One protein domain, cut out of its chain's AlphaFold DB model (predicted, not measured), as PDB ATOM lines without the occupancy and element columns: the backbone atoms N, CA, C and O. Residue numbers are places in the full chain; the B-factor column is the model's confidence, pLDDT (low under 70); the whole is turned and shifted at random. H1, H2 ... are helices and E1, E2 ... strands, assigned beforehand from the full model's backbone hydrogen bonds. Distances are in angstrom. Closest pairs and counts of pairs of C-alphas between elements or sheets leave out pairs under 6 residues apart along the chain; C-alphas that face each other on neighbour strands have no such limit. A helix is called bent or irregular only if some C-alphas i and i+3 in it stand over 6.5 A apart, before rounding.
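What this domain is: This is residues 149 to 189, 295 to 374 and 403 to 447 of the 447 residues of an uncharacterized protein of Macrophomina phaseolina (strain MS6) (UniProt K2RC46). Two four-stranded sheets stand edge to edge as two lobes: the larger lobe is the sheet E3 E2 E1 E8 with H1 and H3 packed on one face and the other face bare, and the smaller is the sheet E4 E5 E6 E7 with no helix on it. H4 leads away from the larger lobe, and residues 441 to 447, of which 441 to 445 belong to H4, stick out; the small H2 follows the link after E7 and touches no helix. The printed part has 166 residues, with four named helices and eight named strands in the order H1 E1 E2 E3 E4 E5 E6 E7 H2 H3 E8 H4. The class is mixed, and both sheets are antiparallel. The whole is compact, with a radius of gyration of the C-alphas of 17.3 A and spans of 52 by 44 by 29 A.

How they stand to each other: Begin with H1, residues 149 to 166, which is on the sheet of E3, residues 314 to 321, E2, residues 296 to 303, E1, residues 180 to 186, and E8, residues 429 to 431. H1 lies over E3 and E2 at a height over the sheet of 10.0 A and runs along the strands, at 21 degrees to E3 on the local plane; the closest C-alphas of H1 and E3 are those of Leu 161 and Ala 316, 7.1 A apart. In the sheet, look for N 182 and O 300, 2.9 A, between E1 and E2, for N 299 and O 318, 2.8 A, in the hairpin of E2 and E3, and for N 181 and O 430, 2.9 A, between E1 and E8. Next come E4, residues 332 to 335, E5, residues 339 to 343, E6, residues 348 to 352, and E7, residues 357 to 361, a meander, each strand the antiparallel neighbour of the one before. Its three hairpins show N 334 and O 341, 2.9 A, N 342 and O 349, 2.9 A, and N 350 and O 359, 2.9 A. E3 and E4 are near each other, with 5 pairs of C-alphas within 10 A. H2, residues 369 to 374, is on neither sheet and is apart from H1. H3, residues 407 to 426, lies on the same face as H1, over E2 and E1, and only just stands up from the sheet, rising 42 degrees. H3 touches H1 at a steep tilt of 58 degrees, opposite ways, with Asp 159 and Ser 413 as the closest C-alphas, 5.2 A apart. With residues 415 to 419 alone, H3 touches H4, residues 432 to 445; their closest C-alphas are those of Ala 419 and Trp 435, 7.2 A apart. H1, H3 and H4 with their sheet make two layers, helices on one face of a sheet. Every O i to N i+4 pair of H3 is within hydrogen-bond range, against 11 of 14 in H1, 8 of 10 in H4 and 0 of 2 in H2, where 2 of 3 O i to N i+3 pairs are.

Where its parts are: Find C-alpha 149 at (-43.187, 49.340, -2.928); from there H1 runs 23.1 A, with a kink of 67 degrees near residue 156. H1 is irregular, with C-alphas 153 and 156 7.9 A apart; so is H2, with C-alphas 371 and 374 7.9 A apart, and H4 only just, with C-alphas 439 and 442 6.6 A apart. E1 measures 20.5 A, E2 23.9 A and E3 23.4 A. E4 begins at (-35.984, 34.841, -13.676). H3, the longest helix, measures 28.5 A. H4 measures 18.7 A and ends with C-alpha 445 at (-58.281, 65.301, -22.331).

The domain as a whole: The C-alphas of Thr 355 and Lys 447, the two farthest apart, are 56.8 A from each other. Two cuts leave out residues 190 to 294, with 7.1 A between C-alphas 189 and 295, and residues 375 to 402, with 12.7 A between C-alphas 374 and 403. The link from H1 to E1 is long, 13 residues. The mean pLDDT of the printed part is 90.1; residues 168 to 172, 367 to 369 and 446 to 447 are under 70.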
ATOM      1  N   SER A 149     -44.421  50.146  -2.819       85.00
ATOM      2  CA  SER A 149     -43.187  49.340  -2.928       85.00
ATOM      3  C   SER A 149     -42.825  49.038  -4.382       85.00
ATOM      4  O   SER A 149     -41.671  49.190  -4.773       85.00
ATOM      5  N   LEU A 150     -43.822  48.662  -5.192       88.50
ATOM      6  CA  LEU A 150     -43.616  48.325  -6.597       88.50
ATOM      7  C   LEU A 150     -43.020  49.507  -7.379       88.50
ATOM      8  O   LEU A 150     -42.030  49.318  -8.072       88.50
ATOM      9  N   LEU A 151     -43.522  50.735  -7.184       86.44
ATOM     10  CA  LEU A 151     -42.989  51.937  -7.845       86.44
ATOM     11  C   LEU A 151     -41.580  52.289  -7.370       86.44
ATOM     12  O   LEU A 151     -40.736  52.714  -8.145       86.44
ATOM     13  N   THR A 152     -41.318  52.129  -6.078       78.69
ATOM     14  CA  THR A 152     -40.082  52.632  -5.465       78.69
ATOM     15  C   THR A 152     -38.906  51.670  -5.561       78.69
ATOM     16  O   THR A 152     -37.761  52.126  -5.485       78.69
ATOM     17  N   LYS A 153     -39.171  50.365  -5.697       83.94
ATOM     18  CA  LYS A 153     -38.150  49.310  -5.709       83.94
ATOM     19  C   LYS A 153     -38.096  48.512  -7.009       83.94
ATOM     20  O   LYS A 153     -37.041  47.928  -7.269       83.94
ATOM     21  N   SER A 154     -39.184  48.482  -7.773       89.31
ATOM     22  CA  SER A 154     -39.365  47.532  -8.874       89.31
ATOM     23  C   SER A 154     -40.076  48.113 -10.096       89.31
ATOM     24  O   SER A 154     -40.508  47.354 -10.957       89.31
ATOM     25  N   CYS A 155     -40.149  49.443 -10.233       89.62
ATOM     26  CA  CYS A 155     -40.682  50.070 -11.444       89.62
ATOM     27  C   CYS A 155     -39.890  49.623 -12.672       89.62
ATOM     28  O   CYS A 155     -40.477  49.116 -13.612       89.62
ATOM     29  N   HIS A 156     -38.559  49.633 -12.578       87.62
ATOM     30  CA  HIS A 156     -37.665  49.140 -13.625       87.62
ATOM     31  C   HIS A 156     -37.866  47.649 -13.956       87.62
ATOM     32  O   HIS A 156     -37.513  47.210 -15.044       87.62
ATOM     33  N   ASP A 157     -38.389  46.839 -13.023       92.31
ATOM     34  CA  ASP A 157     -38.680  45.425 -13.286       92.31
ATOM     35  C   ASP A 157     -39.966  45.314 -14.119       92.31
ATOM     36  O   ASP A 157     -40.043  44.499 -15.034       92.31
ATOM     37  N   VAL A 158     -40.954  46.175 -13.847       94.62
ATOM     38  CA  VAL A 158     -42.168  46.309 -14.667       94.62
ATOM     39  C   VAL A 158     -41.841  46.916 -16.033       94.62
ATOM     40  O   VAL A 158     -42.354  46.419 -17.034       94.62
ATOM     41  N   ASP A 159     -40.946  47.909 -16.094       91.38
ATOM     42  CA  ASP A 159     -40.418  48.468 -17.344       91.38
ATOM     43  C   ASP A 159     -39.813  47.357 -18.201       91.38
ATOM     44  O   ASP A 159     -40.163  47.221 -19.364       91.38
ATOM     45  N   PHE A 160     -38.960  46.509 -17.617       91.25
ATOM     46  CA  PHE A 160     -38.344  45.386 -18.321       91.25
ATOM     47  C   PHE A 160     -39.366  44.364 -18.831       91.25
ATOM     48  O   PHE A 160     -39.220  43.866 -19.944       91.25
ATOM     49  N   LEU A 161     -40.402  44.053 -18.042       94.06
ATOM     50  CA  LEU A 161     -41.455  43.122 -18.453       94.06
ATOM     51  C   LEU A 161     -42.300  43.680 -19.597       94.06
ATOM     52  O   LEU A 161     -42.559  42.954 -20.554       94.06
ATOM     53  N   LEU A 162     -42.722  44.945 -19.513       92.94
ATOM     54  CA  LEU A 162     -43.469  45.579 -20.599       92.94
ATOM     55  C   LEU A 162     -42.597  45.790 -21.825       92.94
ATOM     56  O   LEU A 162     -43.071  45.540 -22.922       92.94
ATOM     57  N   TRP A 163     -41.336  46.177 -21.650       89.31
ATOM     58  CA  TRP A 163     -40.387  46.242 -22.747       89.31
ATOM     59  C   TRP A 163     -40.310  44.878 -23.423       89.31
ATOM     60  O   TRP A 163     -40.771  44.730 -24.534       89.31
ATOM     61  N   MET A 164     -39.905  43.823 -22.722       89.62
ATOM     62  CA  MET A 164     -39.730  42.499 -23.325       89.62
ATOM     63  C   MET A 164     -40.990  41.914 -23.974       89.62
ATOM     64  O   MET A 164     -40.894  41.193 -24.968       89.62
ATOM     65  N   LEU A 165     -42.157  42.134 -23.367       91.88
ATOM     66  CA  LEU A 165     -43.390  41.472 -23.782       91.88
ATOM     67  C   LEU A 165     -44.276  42.355 -24.653       91.88
ATOM     68  O   LEU A 165     -45.127  41.803 -25.337       91.88
ATOM     69  N   SER A 166     -44.080  43.664 -24.696       88.69
ATOM     70  CA  SER A 166     -44.915  44.569 -25.491       88.69
ATOM     71  C   SER A 166     -44.121  45.341 -26.548       88.69
ATOM     72  O   SER A 166     -44.720  45.714 -27.553       88.69
ATOM     73  N   GLU A 167     -42.814  45.565 -26.348       80.31
ATOM     74  CA  GLU A 167     -42.035  46.614 -27.023       80.31
ATOM     75  C   GLU A 167     -40.555  46.233 -27.326       80.31
ATOM     76  O   GLU A 167     -40.071  45.154 -26.990       80.31
ATOM     77  N   PRO A 168     -39.790  47.106 -28.004       63.28
ATOM     78  CA  PRO A 168     -40.301  48.065 -28.969       63.28
ATOM     79  C   PRO A 168     -40.904  47.290 -30.142       63.28
ATOM     80  O   PRO A 168     -40.243  46.428 -30.732       63.28
ATOM     81  N   ALA A 169     -42.151  47.599 -30.496       64.75
ATOM     82  CA  ALA A 169     -42.693  47.157 -31.771       64.75
ATOM     83  C   ALA A 169     -41.729  47.604 -32.882       64.75
ATOM     84  O   ALA A 169     -41.245  48.744 -32.882       64.75
ATOM     85  N   ARG A 170     -41.387  46.710 -33.819       67.12
ATOM     86  CA  ARG A 170     -40.544  47.124 -34.951       67.12
ATOM     87  C   ARG A 170     -41.277  48.191 -35.754       67.12
ATOM     88  O   ARG A 170     -42.493  48.329 -35.669       67.12
ATOM     89  N   GLU A 171     -40.543  48.957 -36.551       68.00
ATOM     90  CA  GLU A 171     -41.149  49.986 -37.391       68.00
ATOM     91  C   GLU A 171     -42.274  49.391 -38.263       68.00
ATOM     92  O   GLU A 171     -42.039  48.488 -39.065       68.00
ATOM     93  N   GLY A 172     -43.505  49.875 -38.060       68.25
ATOM     94  CA  GLY A 172     -44.712  49.381 -38.734       68.25
ATOM     95  C   GLY A 172     -45.463  48.251 -38.015       68.25
ATOM     96  O   GLY A 172     -46.552  47.890 -38.458       68.25
ATOM     97  N   GLU A 173     -44.937  47.714 -36.914       75.69
ATOM     98  CA  GLU A 173     -45.638  46.768 -36.043       75.69
ATOM     99  C   GLU A 173     -46.425  47.511 -34.954       75.69
ATOM    100  O   GLU A 173     -46.107  48.638 -34.569       75.69
ATOM    101  N   ARG A 174     -47.476  46.863 -34.445       79.12
ATOM    102  CA  ARG A 174     -48.239  47.351 -33.297       79.12
ATOM    103  C   ARG A 174     -47.748  46.648 -32.039       79.12
ATOM    104  O   ARG A 174     -47.652  45.423 -32.023       79.12
ATOM    105  N   ALA A 175     -47.507  47.423 -30.989       86.44
ATOM    106  CA  ALA A 175     -47.180  46.897 -29.676       86.44
ATOM    107  C   ALA A 175     -48.278  45.968 -29.157       86.44
ATOM    108  O   ALA A 175     -49.470  46.289 -29.226       86.44
ATOM    109  N   HIS A 176     -47.878  44.823 -28.605       91.25
ATOM    110  CA  HIS A 176     -48.832  43.922 -27.980       91.25
ATOM    111  C   HIS A 176     -49.123  44.414 -26.560       91.25
ATOM    112  O   HIS A 176     -48.336  44.200 -25.643       91.25
ATOM    113  N   THR A 177     -50.261  45.074 -26.370       91.62
ATOM    114  CA  THR A 177     -50.637  45.671 -25.086       91.62
ATOM    115  C   THR A 177     -51.170  44.641 -24.084       91.62
ATOM    116  O   THR A 177     -51.856  43.705 -24.498       91.62
ATOM    117  N   PRO A 178     -50.945  44.832 -22.772       95.69
ATOM    118  CA  PRO A 178     -51.535  43.992 -21.731       95.69
ATOM    119  C   PRO A 178     -53.067  43.946 -21.809       95.69
ATOM    120  O   PRO A 178     -53.711  44.930 -22.169       95.69
ATOM    121  N   ALA A 179     -53.654  42.819 -21.422       97.00
ATOM    122  CA  ALA A 179     -55.101  42.630 -21.359       97.00
ATOM    123  C   ALA A 179     -55.617  42.754 -19.923       97.00
ATOM    124  O   ALA A 179     -56.478  43.586 -19.632       97.00
ATOM    125  N   PHE A 180     -55.044  41.976 -19.003       98.06
ATOM    126  CA  PHE A 180     -55.437  41.978 -17.599       98.06
ATOM    127  C   PHE A 180     -54.222  41.983 -16.687       98.06
ATOM    128  O   PHE A 180     -53.138  41.511 -17.034       98.06
ATOM    129  N   LEU A 181     -54.428  42.469 -15.470       97.94
ATOM    130  CA  LEU A 181     -53.476  42.281 -14.395       97.94
ATOM    131  C   LEU A 181     -54.171  41.946 -13.078       97.94
ATOM    132  O   LEU A 181     -55.289  42.375 -12.785       97.94
ATOM    133  N   SER A 182     -53.462  41.194 -12.249       98.00
ATOM    134  CA  SER A 182     -53.798  40.989 -10.849       98.00
ATOM    135  C   SER A 182     -52.553  41.189 -10.002       98.00
ATOM    136  O   SER A 182     -51.425  40.951 -10.432       98.00
ATOM    137  N   SER A 183     -52.754  41.661  -8.783       97.69
ATOM    138  CA  SER A 183     -51.669  41.953  -7.862       97.69
ATOM    139  C   SER A 183     -52.119  41.565  -6.473       97.69
ATOM    140  O   SER A 183     -53.223  41.892  -6.039       97.69
ATOM    141  N   THR A 184     -51.279  40.820  -5.772       95.75
ATOM    142  CA  THR A 184     -51.540  40.378  -4.407       95.75
ATOM    143  C   THR A 184     -50.311  40.666  -3.574       95.75
ATOM    144  O   THR A 184     -49.185  40.488  -4.020       95.75
ATOM    145  N   GLY A 185     -50.512  41.177  -2.371       91.06
ATOM    146  CA  GLY A 185     -49.405  41.574  -1.519       91.06
ATOM    147  C   GLY A 185     -49.896  42.398  -0.350       91.06
ATOM    148  O   GLY A 185     -50.900  43.116  -0.436       91.06
ATOM    149  N   LYS A 186     -49.213  42.261   0.776       86.81
ATOM    150  CA  LYS A 186     -49.488  43.026   1.990       86.81
ATOM    151  C   LYS A 186     -48.244  43.045   2.854       86.81
ATOM    152  O   LYS A 186     -47.389  42.179   2.721       86.81
ATOM    153  N   LEU A 187     -48.194  43.981   3.794       85.81
ATOM    154  CA  LEU A 187     -47.257  43.910   4.903       85.81
ATOM    155  C   LEU A 187     -47.601  42.687   5.763       85.81
ATOM    156  O   LEU A 187     -48.582  42.687   6.512       85.81
ATOM    157  N   ASN A 188     -46.846  41.604   5.616       85.81
ATOM    158  CA  ASN A 188     -47.102  40.349   6.301       85.81
ATOM    159  C   ASN A 188     -46.346  40.248   7.615       85.81
ATOM    160  O   ASN A 188     -46.950  39.845   8.617       85.81
ATOM    161  N   PHE A 189     -45.061  40.583   7.605       86.94
ATOM    162  CA  PHE A 189     -44.088  40.248   8.636       86.94
ATOM    163  C   PHE A 189     -43.925  41.352   9.671       86.94
ATOM    164  O   PHE A 189     -43.969  41.063  10.868       86.94
ATOM    165  N   ASP A 295     -44.030  43.828   2.068       87.19
ATOM    166  CA  ASP A 295     -42.822  43.002   2.245       87.19
ATOM    167  C   ASP A 295     -42.838  41.718   1.393       87.19
ATOM    168  O   ASP A 295     -41.825  41.024   1.287       87.19
ATOM    169  N   ASP A 296     -43.980  41.440   0.764       91.56
ATOM    170  CA  ASP A 296     -44.224  40.368  -0.192       91.56
ATOM    171  C   ASP A 296     -45.327  40.831  -1.161       91.56
ATOM    172  O   ASP A 296     -46.407  41.259  -0.727       91.56
ATOM    173  N   GLN A 297     -45.029  40.824  -2.461       94.56
ATOM    174  CA  GLN A 297     -45.973  41.197  -3.509       94.56
ATOM    175  C   GLN A 297     -45.735  40.381  -4.782       94.56
ATOM    176  O   GLN A 297     -44.628  40.362  -5.321       94.56
ATOM    177  N   CYS A 298     -46.804  39.764  -5.282       97.00
ATOM    178  CA  CYS A 298     -46.860  39.060  -6.554       97.00
ATOM    179  C   CYS A 298     -47.757  39.822  -7.529       97.00
ATOM    180  O   CYS A 298     -48.911  40.117  -7.207       97.00
ATOM    181  N   VAL A 299     -47.252  40.095  -8.728       98.19
ATOM    182  CA  VAL A 299     -48.000  40.715  -9.827       98.19
ATOM    183  C   VAL A 299     -48.049  39.731 -10.986       98.19
ATOM    184  O   VAL A 299     -47.022  39.181 -11.374       98.19
ATOM    185  N   THR A 300     -49.239  39.494 -11.527       98.50
ATOM    186  CA  THR A 300     -49.438  38.716 -12.752       98.50
ATOM    187  C   THR A 300     -50.039  39.624 -13.810       98.50
ATOM    188  O   THR A 300     -51.069  40.246 -13.557       98.50
ATOM    189  N   ILE A 301     -49.400  39.686 -14.974       98.50
ATOM    190  CA  ILE A 301     -49.850  40.462 -16.134       98.50
ATOM    191  C   ILE A 301     -50.086  39.474 -17.271       98.50
ATOM    192  O   ILE A 301     -49.234  38.616 -17.525       98.50
ATOM    193  N   THR A 302     -51.229  39.574 -17.939       98.19
ATOM    194  CA  THR A 302     -51.567  38.738 -19.090       98.19
ATOM    195  C   THR A 302     -51.781  39.582 -20.332       98.19
ATOM    196  O   THR A 302     -52.199  40.737 -20.273       98.19
ATOM    197  N   TRP A 303     -51.498  38.960 -21.463       97.12
ATOM    198  CA  TRP A 303     -51.774  39.432 -22.806       97.12
ATOM    199  C   TRP A 303     -52.574  38.335 -23.509       97.12
ATOM    200  O   TRP A 303     -52.308  37.154 -23.268       97.12
ATOM    201  N   GLU A 304     -53.513  38.715 -24.367       96.62
ATOM    202  CA  GLU A 304     -54.372  37.785 -25.116       96.62
ATOM    203  C   GLU A 304     -53.885  37.629 -26.559       96.62
ATOM    204  O   GLU A 304     -52.979  38.329 -26.983       96.62
ATOM    205  N   ASP A 305     -54.459  36.722 -27.342       94.88
ATOM    206  CA  ASP A 305     -54.146  36.683 -28.773       94.88
ATOM    207  C   ASP A 305     -54.620  37.976 -29.465       94.88
ATOM    208  O   ASP A 305     -55.788  38.361 -29.370       94.88
ATOM    209  N   ASP A 306     -53.729  38.622 -30.215       90.12
ATOM    210  CA  ASP A 306     -54.035  39.778 -31.054       90.12
ATOM    211  C   ASP A 306     -53.862  39.407 -32.528       90.12
ATOM    212  O   ASP A 306     -52.770  39.447 -33.098       90.12
ATOM    213  N   ALA A 307     -54.982  39.071 -33.166       85.44
ATOM    214  CA  ALA A 307     -55.016  38.699 -34.575       85.44
ATOM    215  C   ALA A 307     -54.537  39.822 -35.515       85.44
ATOM    216  O   ALA A 307     -54.090  39.522 -36.620       85.44
ATOM    217  N   ALA A 308     -54.627  41.096 -35.110       82.06
ATOM    218  CA  ALA A 308     -54.223  42.218 -35.955       82.06
ATOM    219  C   ALA A 308     -52.697  42.370 -36.018       82.06
ATOM    220  O   ALA A 308     -52.162  42.658 -37.086       82.06
ATOM    221  N   SER A 309     -52.000  42.160 -34.897       80.50
ATOM    222  CA  SER A 309     -50.529  42.148 -34.858       80.50
ATOM    223  C   SER A 309     -49.927  40.759 -35.105       80.50
ATOM    224  O   SER A 309     -48.728  40.646 -35.344       80.50
ATOM    225  N   GLY A 310     -50.739  39.697 -35.052       85.38
ATOM    226  CA  GLY A 310     -50.270  38.309 -35.061       85.38
ATOM    227  C   GLY A 310     -49.601  37.892 -33.748       85.38
ATOM    228  O   GLY A 310     -48.965  36.837 -33.686       85.38
ATOM    229  N   SER A 311     -49.717  38.716 -32.705       88.69
ATOM    230  CA  SER A 311     -49.120  38.435 -31.410       88.69
ATOM    231  C   SER A 311     -49.937  37.402 -30.647       88.69
ATOM    232  O   SER A 311     -51.159  37.481 -30.594       88.69
ATOM    233  N   LEU A 312     -49.252  36.451 -30.017       92.06
ATOM    234  CA  LEU A 312     -49.892  35.409 -29.218       92.06
ATOM    235  C   LEU A 312     -49.959  35.788 -27.737       92.06
ATOM    236  O   LEU A 312     -49.139  36.576 -27.242       92.06
ATOM    237  N   ALA A 313     -50.913  35.170 -27.049       95.88
ATOM    238  CA  ALA A 313     -51.111  35.281 -25.619       95.88
ATOM    239  C   ALA A 313     -49.845  34.904 -24.837       95.88
ATOM    240  O   ALA A 313     -49.073  34.012 -25.204       95.88
ATOM    241  N   LYS A 314     -49.628  35.606 -23.728       95.69
ATOM    242  CA  LYS A 314     -48.445  35.461 -22.869       95.69
ATOM    243  C   LYS A 314     -48.759  35.917 -21.456       95.69
ATOM    244  O   LYS A 314     -49.749  36.600 -21.192       95.69
ATOM    245  N   THR A 315     -47.917  35.510 -20.517       97.56
ATOM    246  CA  THR A 315     -48.093  35.816 -19.098       97.56
ATOM    247  C   THR A 315     -46.753  36.149 -18.468       97.56
ATOM    248  O   THR A 315     -45.785  35.410 -18.630       97.56
ATOM    249  N   ALA A 316     -46.724  37.237 -17.705       97.94
ATOM    250  CA  ALA A 316     -45.621  37.590 -16.828       97.94
ATOM    251  C   ALA A 316     -46.030  37.383 -15.374       97.94
ATOM    252  O   ALA A 316     -47.124  37.780 -14.969       97.94
ATOM    253  N   GLN A 317     -45.126  36.814 -14.580       97.56
ATOM    254  CA  GLN A 317     -45.257  36.750 -13.130       97.56
ATOM    255  C   GLN A 317     -44.042  37.416 -12.498       97.56
ATOM    256  O   GLN A 317     -42.901  37.047 -12.767       97.56
ATOM    257  N   PHE A 318     -44.305  38.398 -11.651       97.25
ATOM    258  CA  PHE A 318     -43.302  39.147 -10.917       97.25
ATOM    259  C   PHE A 318     -43.495  38.922  -9.419       97.25
ATOM    260  O   PHE A 318     -44.607  39.075  -8.916       97.25
ATOM    261  N   HIS A 319     -42.421  38.587  -8.701       95.50
ATOM    262  CA  HIS A 319     -42.434  38.409  -7.248       95.50
ATOM    263  C   HIS A 319     -41.343  39.253  -6.599       95.50
ATOM    264  O   HIS A 319     -40.153  39.062  -6.847       95.50
ATOM    265  N   MET A 320     -41.761  40.170  -5.733       92.81
ATOM    266  CA  MET A 320     -40.881  40.949  -4.872       92.81
ATOM    267  C   MET A 320     -41.051  40.478  -3.431       92.81
ATOM    268  O   MET A 320     -42.158  40.495  -2.893       92.81
ATOM    269  N   VAL A 321     -39.941  40.100  -2.796       91.38
ATOM    270  CA  VAL A 321     -39.928  39.544  -1.438       91.38
ATOM    271  C   VAL A 321     -38.775  40.110  -0.619       91.38
ATOM    272  O   VAL A 321     -37.645  40.218  -1.095       91.38
ATOM    273  N   ALA A 322     -39.053  40.467   0.636       85.69
ATOM    274  CA  ALA A 322     -38.051  41.017   1.547       85.69
ATOM    275  C   ALA A 322     -37.093  39.948   2.108       85.69
ATOM    276  O   ALA A 322     -35.913  40.223   2.321       85.69
ATOM    277  N   PHE A 323     -37.590  38.733   2.358       87.31
ATOM    278  CA  PHE A 323     -36.817  37.635   2.945       87.31
ATOM    279  C   PHE A 323     -36.226  36.743   1.860       87.31
ATOM    280  O   PHE A 323     -36.865  35.815   1.372       87.31
ATOM    281  N   THR A 324     -34.985  37.032   1.487       88.56
ATOM    282  CA  THR A 324     -34.241  36.271   0.486       88.56
ATOM    283  C   THR A 324     -32.752  36.306   0.806       88.56
ATOM    284  O   THR A 324     -32.239  37.313   1.290       88.56
ATOM    285  N   GLU A 325     -32.045  35.216   0.514       88.88
ATOM    286  CA  GLU A 325     -30.575  35.195   0.493       88.88
ATOM    287  C   GLU A 325     -30.029  36.104  -0.621       88.88
ATOM    288  O   GLU A 325     -28.985  36.733  -0.485       88.88
ATOM    289  N   LYS A 326     -30.778  36.205  -1.722       87.88
ATOM    290  CA  LYS A 326     -30.409  36.915  -2.947       87.88
ATOM    291  C   LYS A 326     -30.867  38.367  -2.900       87.88
ATOM    292  O   LYS A 326     -31.670  38.817  -3.716       87.88
ATOM    293  N   GLN A 327     -30.427  39.082  -1.868       83.06
ATOM    294  CA  GLN A 327     -30.808  40.472  -1.648       83.06
ATOM    295  C   GLN A 327     -30.316  41.351  -2.803       83.06
ATOM    296  O   GLN A 327     -29.136  41.349  -3.132       83.06
ATOM    297  N   CYS A 328     -31.225  42.134  -3.387       79.81
ATOM    298  CA  CYS A 328     -30.948  43.021  -4.522       79.81
ATOM    299  C   CYS A 328     -30.452  42.322  -5.804       79.81
ATOM    300  O   CYS A 328     -30.098  43.017  -6.754       79.81
ATOM    301  N   GLU A 329     -30.494  40.990  -5.876       86.44
ATOM    302  CA  GLU A 329     -30.280  40.252  -7.120       86.44
ATOM    303  C   GLU A 329     -31.623  40.069  -7.840       86.44
ATOM    304  O   GLU A 329     -32.632  39.709  -7.226       86.44
ATOM    305  N   ARG A 330     -31.644  40.310  -9.156       90.19
ATOM    306  CA  ARG A 330     -32.782  39.942 -10.013       90.19
ATOM    307  C   ARG A 330     -32.490  38.591 -10.638       90.19
ATOM    308  O   ARG A 330     -31.369  38.351 -11.071       90.19
ATOM    309  N   ARG A 331     -33.507  37.739 -10.710       93.62
ATOM    310  CA  ARG A 331     -33.434  36.426 -11.353       93.62
ATOM    311  C   ARG A 331     -34.773  36.064 -11.966       93.62
ATOM    312  O   ARG A 331     -35.807  36.484 -11.445       93.62
ATOM    313  N   GLY A 332     -34.758  35.260 -13.016       95.88
ATOM    314  CA  GLY A 332     -35.984  34.841 -13.676       95.88
ATOM    315  C   GLY A 332     -35.775  33.749 -14.708       95.88
ATOM    316  O   GLY A 332     -34.651  33.335 -15.000       95.88
ATOM    317  N   ARG A 333     -36.903  33.284 -15.243       97.56
ATOM    318  CA  ARG A 333     -36.961  32.347 -16.358       97.56
ATOM    319  C   ARG A 333     -37.952  32.830 -17.399       97.56
ATOM    320  O   ARG A 333     -39.015  33.335 -17.046       97.56
ATOM    321  N   ILE A 334     -37.597  32.649 -18.661       96.94
ATOM    322  CA  ILE A 334     -38.436  32.964 -19.813       96.94
ATOM    323  C   ILE A 334     -38.578  31.682 -20.617       96.94
ATOM    324  O   ILE A 334     -37.580  31.077 -21.003       96.94
ATOM    325  N   TYR A 335     -39.817  31.278 -20.865       96.75
ATOM    326  CA  TYR A 335     -40.126  30.057 -21.596       96.75
ATOM    327  C   TYR A 335     -40.584  30.406 -23.005       96.75
ATOM    328  O   TYR A 335     -41.452  31.260 -23.190       96.75
ATOM    329  N   GLY A 336     -40.007  29.734 -23.994       95.25
ATOM    330  CA  GLY A 336     -40.396  29.840 -25.391       95.25
ATOM    331  C   GLY A 336     -40.655  28.469 -26.005       95.25
ATOM    332  O   GLY A 336     -40.418  27.424 -25.408       95.25
ATOM    333  N   THR A 337     -41.117  28.464 -27.252       95.56
ATOM    334  CA  THR A 337     -41.405  27.223 -27.990       95.56
ATOM    335  C   THR A 337     -40.151  26.477 -28.453       95.56
ATOM    336  O   THR A 337     -40.245  25.319 -28.850       95.56
ATOM    337  N   LYS A 338     -38.982  27.130 -28.425       97.44
ATOM    338  CA  LYS A 338     -37.698  26.588 -28.908       97.44
ATOM    339  C   LYS A 338     -36.644  26.428 -27.812       97.44
ATOM    340  O   LYS A 338     -35.552  25.943 -28.089       97.44
ATOM    341  N   GLY A 339     -36.947  26.863 -26.597       97.88
ATOM    342  CA  GLY A 339     -35.966  26.902 -25.530       97.88
ATOM    343  C   GLY A 339     -36.443  27.665 -24.311       97.88
ATOM    344  O   GLY A 339     -37.556  28.200 -24.277       97.88
ATOM    345  N   GLU A 340     -35.557  27.754 -23.331       98.12
ATOM    346  CA  GLU A 340     -35.747  28.571 -22.139       98.12
ATOM    347  C   GLU A 340     -34.518  29.435 -21.857       98.12
ATOM    348  O   GLU A 340     -33.381  29.060 -22.150       98.12
ATOM    349  N   ILE A 341     -34.764  30.612 -21.286       98.31
ATOM    350  CA  ILE A 341     -33.729  31.517 -20.797       98.31
ATOM    351  C   ILE A 341     -33.810  31.532 -19.276       98.31
ATOM    352  O   ILE A 341     -34.869  31.814 -18.723       98.31
ATOM    353  N   GLU A 342     -32.695  31.278 -18.601       98.25
ATOM    354  CA  GLU A 342     -32.522  31.515 -17.167       98.25
ATOM    355  C   GLU A 342     -31.559  32.684 -16.993       98.25
ATOM    356  O   GLU A 342     -30.492  32.701 -17.602       98.25
ATOM    357  N   TYR A 343     -31.910  33.662 -16.165       95.94
ATOM    358  CA  TYR A 343     -31.012  34.770 -15.866       95.94
ATOM    359  C   TYR A 343     -30.939  35.046 -14.373       95.94
ATOM    360  O   TYR A 343     -31.907  34.853 -13.631       95.94
ATOM    361  N   ASP A 344     -29.787  35.551 -13.956       92.69
ATOM    362  CA  ASP A 344     -29.576  36.202 -12.673       92.69
ATOM    363  C   ASP A 344     -28.735  37.476 -12.861       92.69
ATOM    364  O   ASP A 344     -28.488  37.927 -13.980       92.69
ATOM    365  N   SER A 345     -28.305  38.103 -11.767       88.62
ATOM    366  CA  SER A 345     -27.488  39.319 -11.828       88.62
ATOM    367  C   SER A 345     -26.067  39.105 -12.369       88.62
ATOM    368  O   SER A 345     -25.332  40.081 -12.501       88.62
ATOM    369  N   VAL A 346     -25.666  37.870 -12.688       89.81
ATOM    370  CA  VAL A 346     -24.312  37.515 -13.138       89.81
ATOM    371  C   VAL A 346     -24.314  36.872 -14.522       89.81
ATOM    372  O   VAL A 346     -23.404  37.125 -15.310       89.81
ATOM    373  N   THR A 347     -25.302  36.033 -14.824       95.56
ATOM    374  CA  THR A 347     -25.329  35.192 -16.022       95.56
ATOM    375  C   THR A 347     -26.678  35.210 -16.720       95.56
ATOM    376  O   THR A 347     -27.727  35.374 -16.098       95.56
ATOM    377  N   ILE A 348     -26.640  34.987 -18.032       97.62
ATOM    378  CA  ILE A 348     -27.809  34.659 -18.850       97.62
ATOM    379  C   ILE A 348     -27.510  33.322 -19.520       97.62
ATOM    380  O   ILE A 348     -26.525  33.197 -20.243       97.62
ATOM    381  N   LYS A 349     -28.339  32.314 -19.277       98.44
ATOM    382  CA  LYS A 349     -28.233  30.980 -19.867       98.44
ATOM    383  C   LYS A 349     -29.368  30.786 -20.852       98.44
ATOM    384  O   LYS A 349     -30.520  31.012 -20.500       98.44
ATOM    385  N   VAL A 350     -29.045  30.334 -22.054       98.50
ATOM    386  CA  VAL A 350     -30.016  30.037 -23.108       98.50
ATOM    387  C   VAL A 350     -29.925  28.552 -23.413       98.50
ATOM    388  O   VAL A 350     -28.880  28.083 -23.859       98.50
ATOM    389  N   PHE A 351     -30.993  27.811 -23.132       98.62
ATOM    390  CA  PHE A 351     -31.102  26.391 -23.448       98.62
ATOM    391  C   PHE A 351     -31.946  26.197 -24.705       98.62
ATOM    392  O   PHE A 351     -33.086  26.653 -24.761       98.62
ATOM    393  N   ASP A 352     -31.384  25.517 -25.701       98.38
ATOM    394  CA  ASP A 352     -32.029  25.228 -26.981       98.38
ATOM    395  C   ASP A 352     -32.580  23.790 -26.993       98.38
ATOM    396  O   ASP A 352     -31.830  22.824 -26.842       98.38
ATOM    397  N   PHE A 353     -33.895  23.648 -27.197       98.38
ATOM    398  CA  PHE A 353     -34.586  22.350 -27.168       98.38
ATOM    399  C   PHE A 353     -34.273  21.450 -28.367       98.38
ATOM    400  O   PHE A 353     -34.510  20.249 -28.303       98.38
ATOM    401  N   ALA A 354     -33.798  22.003 -29.484       98.00
ATOM    402  CA  ALA A 354     -33.485  21.208 -30.669       98.00
ATOM    403  C   ALA A 354     -32.111  20.534 -30.556       98.00
ATOM    404  O   ALA A 354     -31.868  19.511 -31.196       98.00
ATOM    405  N   THR A 355     -31.206  21.123 -29.776       98.12
ATOM    406  CA  THR A 355     -29.808  20.689 -29.667       98.12
ATOM    407  C   THR A 355     -29.423  20.167 -28.287       98.12
ATOM    408  O   THR A 355     -28.331  19.610 -28.156       98.12
ATOM    409  N   ASP A 356     -30.278  20.354 -27.276       97.88
ATOM    410  CA  ASP A 356     -29.998  20.088 -25.860       97.88
ATOM    411  C   ASP A 356     -28.722  20.790 -25.361       97.88
ATOM    412  O   ASP A 356     -27.983  20.283 -24.510       97.88
ATOM    413  N   ARG A 357     -28.421  21.972 -25.913       98.31
ATOM    414  CA  ARG A 357     -27.239  22.759 -25.549       98.31
ATOM    415  C   ARG A 357     -27.626  24.012 -24.785       98.31
ATOM    416  O   ARG A 357     -28.576  24.704 -25.138       98.31
ATOM    417  N   THR A 358     -26.824  24.322 -23.770       98.56
ATOM    418  CA  THR A 358     -26.873  25.599 -23.059       98.56
ATOM    419  C   THR A 358     -25.710  26.479 -23.490       98.56
ATOM    420  O   THR A 358     -24.549  26.092 -23.340       98.56
ATOM    421  N   GLU A 359     -26.008  27.688 -23.952       98.31
ATOM    422  CA  GLU A 359     -25.030  28.769 -24.062       98.31
ATOM    423  C   GLU A 359     -25.137  29.675 -22.830       98.31
ATOM    424  O   GLU A 359     -26.233  29.950 -22.347       98.31
ATOM    425  N   THR A 360     -24.000  30.104 -22.272       98.44
ATOM    426  CA  THR A 360     -23.965  30.984 -21.093       98.44
ATOM    427  C   THR A 360     -23.236  32.274 -21.424       98.44
ATOM    428  O   THR A 360     -22.066  32.259 -21.804       98.44
ATOM    429  N   PHE A 361     -23.924  33.386 -21.209       97.56
ATOM    430  CA  PHE A 361     -23.426  34.738 -21.383       97.56
ATOM    431  C   PHE A 361     -23.129  35.367 -20.023       97.56
ATOM    432  O   PHE A 361     -23.851  35.146 -19.047       97.56
ATOM    433  N   TYR A 362     -22.084  36.192 -19.985       94.38
ATOM    434  CA  TYR A 362     -21.635  36.918 -18.799       94.38
ATOM    435  C   TYR A 362     -21.656  38.419 -19.106       94.38
ATOM    436  O   TYR A 362     -20.690  38.932 -19.680       94.38
ATOM    437  N   PRO A 363     -22.758  39.125 -18.795       87.56
ATOM    438  CA  PRO A 363     -22.835  40.569 -18.972       87.56
ATOM    439  C   PRO A 363     -21.729  41.303 -18.204       87.56
ATOM    440  O   PRO A 363     -21.280  40.852 -17.148       87.56
ATOM    441  N   GLU A 364     -21.301  42.451 -18.731       82.94
ATOM    442  CA  GLU A 364     -20.279  43.289 -18.101       82.94
ATOM    443  C   GLU A 364     -20.732  43.750 -16.705       82.94
ATOM    444  O   GLU A 364     -21.787  44.362 -16.552       82.94
ATOM    445  N   GLN A 365     -19.909  43.491 -15.688       78.00
ATOM    446  CA  GLN A 365     -20.168  43.884 -14.302       78.00
ATOM    447  C   GLN A 365     -19.344  45.129 -13.968       78.00
ATOM    448  O   GLN A 365     -18.184  45.026 -13.566       78.00
ATOM    449  N   ARG A 366     -19.928  46.318 -14.143       70.69
ATOM    450  CA  ARG A 366     -19.229  47.597 -13.904       70.69
ATOM    451  C   ARG A 366     -19.093  47.966 -12.422       70.69
ATOM    452  O   ARG A 366     -18.348  48.882 -12.085       70.69
ATOM    453  N   GLY A 367     -19.744  47.217 -11.528       69.81
ATOM    454  CA  GLY A 367     -19.796  47.538 -10.101       69.81
ATOM    455  C   GLY A 367     -20.652  48.780  -9.837       69.81
ATOM    456  O   GLY A 367     -21.502  49.129 -10.645       69.81
ATOM    457  N   GLY A 368     -20.464  49.442  -8.693       69.44
ATOM    458  CA  GLY A 368     -21.209  50.665  -8.368       69.44
ATOM    459  C   GLY A 368     -22.670  50.436  -7.950       69.44
ATOM    460  O   GLY A 368     -23.043  49.360  -7.472       69.44
ATOM    461  N   GLY A 369     -23.490  51.483  -8.071       65.06
ATOM    462  CA  GLY A 369     -24.917  51.445  -7.735       65.06
ATOM    463  C   GLY A 369     -25.693  50.494  -8.652       65.06
ATOM    464  O   GLY A 369     -25.486  50.480  -9.864       65.06
ATOM    465  N   HIS A 370     -26.558  49.657  -8.070       73.62
ATOM    466  CA  HIS A 370     -27.426  48.721  -8.804       73.62
ATOM    467  C   HIS A 370     -26.696  47.813  -9.822       73.62
ATOM    468  O   HIS A 370     -27.237  47.512 -10.884       73.62
ATOM    469  N   GLY A 371     -25.464  47.381  -9.521       73.19
ATOM    470  CA  GLY A 371     -24.681  46.498 -10.401       73.19
ATOM    471  C   GLY A 371     -24.138  47.173 -11.668       73.19
ATOM    472  O   GLY A 371     -23.724  46.479 -12.592       73.19
ATOM    473  N   GLY A 372     -24.144  48.509 -11.723       76.88
ATOM    474  CA  GLY A 372     -23.677  49.307 -12.862       76.88
ATOM    475  C   GLY A 372     -24.805  49.821 -13.757       76.88
ATOM    476  O   GLY A 372     -24.551  50.541 -14.722       76.88
ATOM    477  N   GLY A 373     -26.060  49.482 -13.433       80.38
ATOM    478  CA  GLY A 373     -27.234  49.969 -14.162       80.38
ATOM    479  C   GLY A 373     -27.375  51.492 -14.118       80.38
ATOM    480  O   GLY A 373     -27.728  52.093 -15.131       80.38
ATOM    481  N   ASP A 374     -27.032  52.122 -12.987       79.75
ATOM    482  CA  ASP A 374     -27.089  53.583 -12.840       79.75
ATOM    483  C   ASP A 374     -26.142  54.281 -13.832       79.75
ATOM    484  O   ASP A 374     -26.535  55.246 -14.489       79.75
ATOM    485  N   ILE A 403     -31.841  55.517 -25.365       88.75
ATOM    486  CA  ILE A 403     -32.583  55.034 -24.189       88.75
ATOM    487  C   ILE A 403     -33.206  53.667 -24.471       88.75
ATOM    488  O   ILE A 403     -33.228  52.809 -23.596       88.75
ATOM    489  N   GLY A 404     -33.658  53.446 -25.710       86.81
ATOM    490  CA  GLY A 404     -34.273  52.186 -26.130       86.81
ATOM    491  C   GLY A 404     -35.767  52.085 -25.818       86.81
ATOM    492  O   GLY A 404     -36.334  51.008 -25.981       86.81
ATOM    493  N   CYS A 405     -36.385  53.189 -25.392       86.19
ATOM    494  CA  CYS A 405     -37.825  53.310 -25.206       86.19
ATOM    495  C   CYS A 405     -38.329  54.725 -25.520       86.19
ATOM    496  O   CYS A 405     -37.557  55.693 -25.527       86.19
ATOM    497  N   THR A 406     -39.627  54.849 -25.790       86.12
ATOM    498  CA  THR A 406     -40.313  56.140 -25.951       86.12
ATOM    499  C   THR A 406     -40.873  56.661 -24.624       86.12
ATOM    500  O   THR A 406     -41.009  55.929 -23.642       86.12
ATOM    501  N   LEU A 407     -41.231  57.951 -24.573       84.69
ATOM    502  CA  LEU A 407     -41.903  58.519 -23.398       84.69
ATOM    503  C   LEU A 407     -43.236  57.815 -23.097       84.69
ATOM    504  O   LEU A 407     -43.573  57.621 -21.933       84.69
ATOM    505  N   GLU A 408     -43.987  57.442 -24.133       85.06
ATOM    506  CA  GLU A 408     -45.261  56.742 -23.971       85.06
ATOM    507  C   GLU A 408     -45.068  55.375 -23.307       85.06
ATOM    508  O   GLU A 408     -45.767  55.070 -22.343       85.06
ATOM    509  N   GLU A 409     -44.060  54.606 -23.726       87.69
ATOM    510  CA  GLU A 409     -43.717  53.308 -23.125       87.69
ATOM    511  C   GLU A 409     -43.364  53.438 -21.635       87.69
ATOM    512  O   GLU A 409     -43.814  52.642 -20.808       87.69
ATOM    513  N   VAL A 410     -42.625  54.490 -21.262       87.00
ATOM    514  CA  VAL A 410     -42.316  54.792 -19.852       87.00
ATOM    515  C   VAL A 410     -43.584  55.142 -19.069       87.00
ATOM    516  O   VAL A 410     -43.751  54.717 -17.925       87.00
ATOM    517  N   ILE A 411     -44.503  55.914 -19.657       89.00
ATOM    518  CA  ILE A 411     -45.779  56.241 -19.005       89.00
ATOM    519  C   ILE A 411     -46.618  54.973 -18.822       89.00
ATOM    520  O   ILE A 411     -47.193  54.787 -17.750       89.00
ATOM    521  N   GLN A 412     -46.661  54.089 -19.819       90.69
ATOM    522  CA  GLN A 412     -47.389  52.821 -19.752       90.69
ATOM    523  C   GLN A 412     -46.870  51.917 -18.632       90.69
ATOM    524  O   GLN A 412     -47.666  51.390 -17.853       90.69
ATOM    525  N   SER A 413     -45.554  51.778 -18.479       91.38
ATOM    526  CA  SER A 413     -44.979  50.962 -17.406       91.38
ATOM    527  C   SER A 413     -45.227  51.533 -16.013       91.38
ATOM    528  O   SER A 413     -45.591  50.799 -15.092       91.38
ATOM    529  N   HIS A 414     -45.156  52.854 -15.857       91.12
ATOM    530  CA  HIS A 414     -45.488  53.512 -14.594       91.12
ATOM    531  C   HIS A 414     -46.987  53.413 -14.283       91.12
ATOM    532  O   HIS A 414     -47.373  53.144 -13.145       91.12
ATOM    533  N   ALA A 415     -47.845  53.568 -15.290       93.94
ATOM    534  CA  ALA A 415     -49.280  53.345 -15.173       93.94
ATOM    535  C   ALA A 415     -49.598  51.898 -14.760       93.94
ATOM    536  O   ALA A 415     -50.430  51.692 -13.877       93.94
ATOM    537  N   MET A 416     -48.881  50.907 -15.301       96.31
ATOM    538  CA  MET A 416     -49.013  49.496 -14.918       96.31
ATOM    539  C   MET A 416     -48.703  49.276 -13.437       96.31
ATOM    540  O   MET A 416     -49.411  48.533 -12.757       96.31
ATOM    541  N   VAL A 417     -47.702  49.970 -12.895       95.12
ATOM    542  CA  VAL A 417     -47.405  49.934 -11.457       95.12
ATOM    543  C   VAL A 417     -48.580  50.456 -10.620       95.12
ATOM    544  O   VAL A 417     -48.933  49.840  -9.612       95.12
ATOM    545  N   PHE A 418     -49.209  51.563 -11.022       94.56
ATOM    546  CA  PHE A 418     -50.374  52.106 -10.312       94.56
ATOM    547  C   PHE A 418     -51.609  51.213 -10.446       94.56
ATOM    548  O   PHE A 418     -52.302  50.986  -9.453       94.56
ATOM    549  N   ALA A 419     -51.850  50.650 -11.629       96.88
ATOM    550  CA  ALA A 419     -52.910  49.676 -11.843       96.88
ATOM    551  C   ALA A 419     -52.699  48.429 -10.967       96.88
ATOM    552  O   ALA A 419     -53.642  47.926 -10.357       96.88
ATOM    553  N   ALA A 420     -51.456  47.952 -10.841       96.81
ATOM    554  CA  ALA A 420     -51.120  46.823  -9.978       96.81
ATOM    555  C   ALA A 420     -51.329  47.157  -8.497       96.81
ATOM    556  O   ALA A 420     -51.728  46.295  -7.713       96.81
ATOM    557  N   GLU A 421     -51.096  48.399  -8.089       94.12
ATOM    558  CA  GLU A 421     -51.402  48.833  -6.732       94.12
ATOM    559  C   GLU A 421     -52.914  48.924  -6.476       94.12
ATOM    560  O   GLU A 421     -53.392  48.495  -5.420       94.12
ATOM    561  N   GLU A 422     -53.685  49.409  -7.451       95.12
ATOM    562  CA  GLU A 422     -55.147  49.432  -7.394       95.12
ATOM    563  C   GLU A 422     -55.724  48.015  -7.283       95.12
ATOM    564  O   GLU A 422     -56.473  47.732  -6.345       95.12
ATOM    565  N   ALA A 423     -55.295  47.102  -8.164       97.00
ATOM    566  CA  ALA A 423     -55.671  45.689  -8.148       97.00
ATOM    567  C   ALA A 423     -55.424  45.054  -6.768       97.00
ATOM    568  O   ALA A 423     -56.295  44.378  -6.211       97.00
ATOM    569  N   ARG A 424     -54.262  45.339  -6.165       95.31
ATOM    570  CA  ARG A 424     -53.876  44.837  -4.839       95.31
ATOM    571  C   ARG A 424     -54.775  45.355  -3.726       95.31
ATOM    572  O   ARG A 424     -55.218  44.577  -2.877       95.31
ATOM    573  N   LYS A 425     -55.030  46.664  -3.704       92.62
ATOM    574  CA  LYS A 425     -55.833  47.320  -2.660       92.62
ATOM    575  C   LYS A 425     -57.301  46.926  -2.743       92.62
ATOM    576  O   LYS A 425     -57.916  46.665  -1.711       92.62
ATOM    577  N   GLN A 426     -57.834  46.845  -3.957       95.88
ATOM    578  CA  GLN A 426     -59.225  46.475  -4.208       95.88
ATOM    579  C   GLN A 426     -59.452  44.959  -4.188       95.88
ATOM    580  O   GLN A 426     -60.595  44.523  -4.089       95.88
ATOM    581  N   ARG A 427     -58.377  44.157  -4.228       95.38
ATOM    582  CA  ARG A 427     -58.427  42.692  -4.369       95.38
ATOM    583  C   ARG A 427     -59.203  42.284  -5.622       95.38
ATOM    584  O   ARG A 427     -60.072  41.417  -5.567       95.38
ATOM    585  N   ALA A 428     -58.890  42.944  -6.729       96.44
ATOM    586  CA  ALA A 428     -59.590  42.808  -7.995       96.44
ATOM    587  C   ALA A 428     -58.622  42.448  -9.127       96.44
ATOM    588  O   ALA A 428     -57.418  42.694  -9.044       96.44
ATOM    589  N   VAL A 429     -59.180  41.879 -10.193       98.06
ATOM    590  CA  VAL A 429     -58.520  41.823 -11.498       98.06
ATOM    591  C   VAL A 429     -58.827  43.134 -12.211       98.06
ATOM    592  O   VAL A 429     -59.981  43.559 -12.250       98.06
ATOM    593  N   VAL A 430     -57.798  43.777 -12.749       98.31
ATOM    594  CA  VAL A 430     -57.928  45.015 -13.516       98.31
ATOM    595  C   VAL A 430     -57.822  44.680 -14.997       98.31
ATOM    596  O   VAL A 430     -56.865  44.040 -15.426       98.31
ATOM    597  N   GLU A 431     -58.808  45.123 -15.770       98.31
ATOM    598  CA  GLU A 431     -58.753  45.133 -17.232       98.31
ATOM    599  C   GLU A 431     -57.934  46.352 -17.679       98.31
ATOM    600  O   GLU A 431     -58.301  47.496 -17.394       98.31
ATOM    601  N   TRP A 432     -56.795  46.106 -18.327       97.38
ATOM    602  CA  TRP A 432     -55.802  47.138 -18.616       97.38
ATOM    603  C   TRP A 432     -56.322  48.234 -19.560       97.38
ATOM    604  O   TRP A 432     -56.231  49.399 -19.163       97.38
ATOM    605  N   PRO A 433     -56.925  47.932 -20.732       96.06
ATOM    606  CA  PRO A 433     -57.458  48.968 -21.622       96.06
ATOM    607  C   PRO A 433     -58.463  49.897 -20.931       96.06
ATOM    608  O   PRO A 433     -58.330  51.119 -20.991       96.06
ATOM    609  N   ALA A 434     -59.417  49.329 -20.190       97.31
ATOM    610  CA  ALA A 434     -60.412  50.107 -19.461       97.31
ATOM    611  C   ALA A 434     -59.795  50.944 -18.324       97.31
ATOM    612  O   ALA A 434     -60.264  52.047 -18.034       97.31
ATOM    613  N   TRP A 435     -58.754  50.443 -17.650       97.38
ATOM    614  CA  TRP A 435     -58.044  51.207 -16.625       97.38
ATOM    615  C   TRP A 435     -57.243  52.364 -17.230       97.38
ATOM    616  O   TRP A 435     -57.306  53.476 -16.703       97.38
ATOM    617  N   TRP A 436     -56.529  52.110 -18.332       95.50
ATOM    618  CA  TRP A 436     -55.731  53.095 -19.064       95.50
ATOM    619  C   TRP A 436     -56.594  54.253 -19.564       95.50
ATOM    620  O   TRP A 436     -56.300  55.410 -19.258       95.50
ATOM    621  N   GLN A 437     -57.714  53.944 -20.222       95.88
ATOM    622  CA  GLN A 437     -58.662  54.944 -20.708       95.88
ATOM    623  C   GLN A 437     -59.120  55.883 -19.577       95.88
ATOM    624  O   GLN A 437     -58.970  57.102 -19.670       95.88
ATOM    625  N   ARG A 438     -59.599  55.318 -18.459       95.50
ATOM    626  CA  ARG A 438     -60.144  56.088 -17.323       95.50
ATOM    627  C   ARG A 438     -59.098  56.897 -16.556       95.50
ATOM    628  O   ARG A 438     -59.386  57.981 -16.047       95.50
ATOM    629  N   ASN A 439     -57.897  56.350 -16.372       93.25
ATOM    630  CA  ASN A 439     -56.898  56.947 -15.479       93.25
ATOM    631  C   ASN A 439     -55.835  57.772 -16.201       93.25
ATOM    632  O   ASN A 439     -55.187  58.595 -15.550       93.25
ATOM    633  N   VAL A 440     -55.677  57.590 -17.511       91.25
ATOM    634  CA  VAL A 440     -54.668  58.286 -18.311       91.25
ATOM    635  C   VAL A 440     -55.334  59.142 -19.382       91.25
ATOM    636  O   VAL A 440     -55.284  60.367 -19.281       91.25
ATOM    637  N   GLU A 441     -56.002  58.538 -20.364       91.06
ATOM    638  CA  GLU A 441     -56.495  59.255 -21.551       91.06
ATOM    639  C   GLU A 441     -57.563  60.302 -21.212       91.06
ATOM    640  O   GLU A 441     -57.403  61.478 -21.539       91.06
ATOM    641  N   GLU A 442     -58.612  59.913 -20.482       92.25
ATOM    642  CA  GLU A 442     -59.695  60.822 -20.080       92.25
ATOM    643  C   GLU A 442     -59.175  61.991 -19.229       92.25
ATOM    644  O   GLU A 442     -59.649  63.123 -19.338       92.25
ATOM    645  N   ARG A 443     -58.148  61.753 -18.404       86.38
ATOM    646  CA  ARG A 443     -57.550  62.791 -17.551       86.38
ATOM    647  C   ARG A 443     -56.637  63.746 -18.308       86.38
ATOM    648  O   ARG A 443     -56.479  64.885 -17.870       86.38
ATOM    649  N   LEU A 444     -56.018  63.289 -19.394       81.75
ATOM    650  CA  LEU A 444     -55.229  64.139 -20.283       81.75
ATOM    651  C   LEU A 444     -56.130  65.027 -21.142       81.75
ATOM    652  O   LEU A 444     -55.776  66.173 -21.374       81.75
ATOM    653  N   GLN A 445     -57.299  64.531 -21.555       79.25
ATOM    654  CA  GLN A 445     -58.281  65.301 -22.331       79.25
ATOM    655  C   GLN A 445     -59.058  66.328 -21.490       79.25
ATOM    656  O   GLN A 445     -59.571  67.305 -22.027       79.25
ATOM    657  N   ALA A 446     -59.169  66.108 -20.177       68.25
ATOM    658  CA  ALA A 446     -59.864  67.008 -19.253       68.25
ATOM    659  C   ALA A 446     -59.036  68.235 -18.807       68.25
ATOM    660  O   ALA A 446     -59.534  69.049 -18.024       68.25
ATOM    661  N   LYS A 447     -57.780  68.354 -19.253       50.91
ATOM    662  CA  LYS A 447     -56.881  69.491 -19.002       50.91
ATOM    663  C   LYS A 447     -56.673  70.284 -20.279       50.91
ATOM    664  O   LYS A 447     -56.520  71.518 -20.148       50.91
TER     665      LYS A 447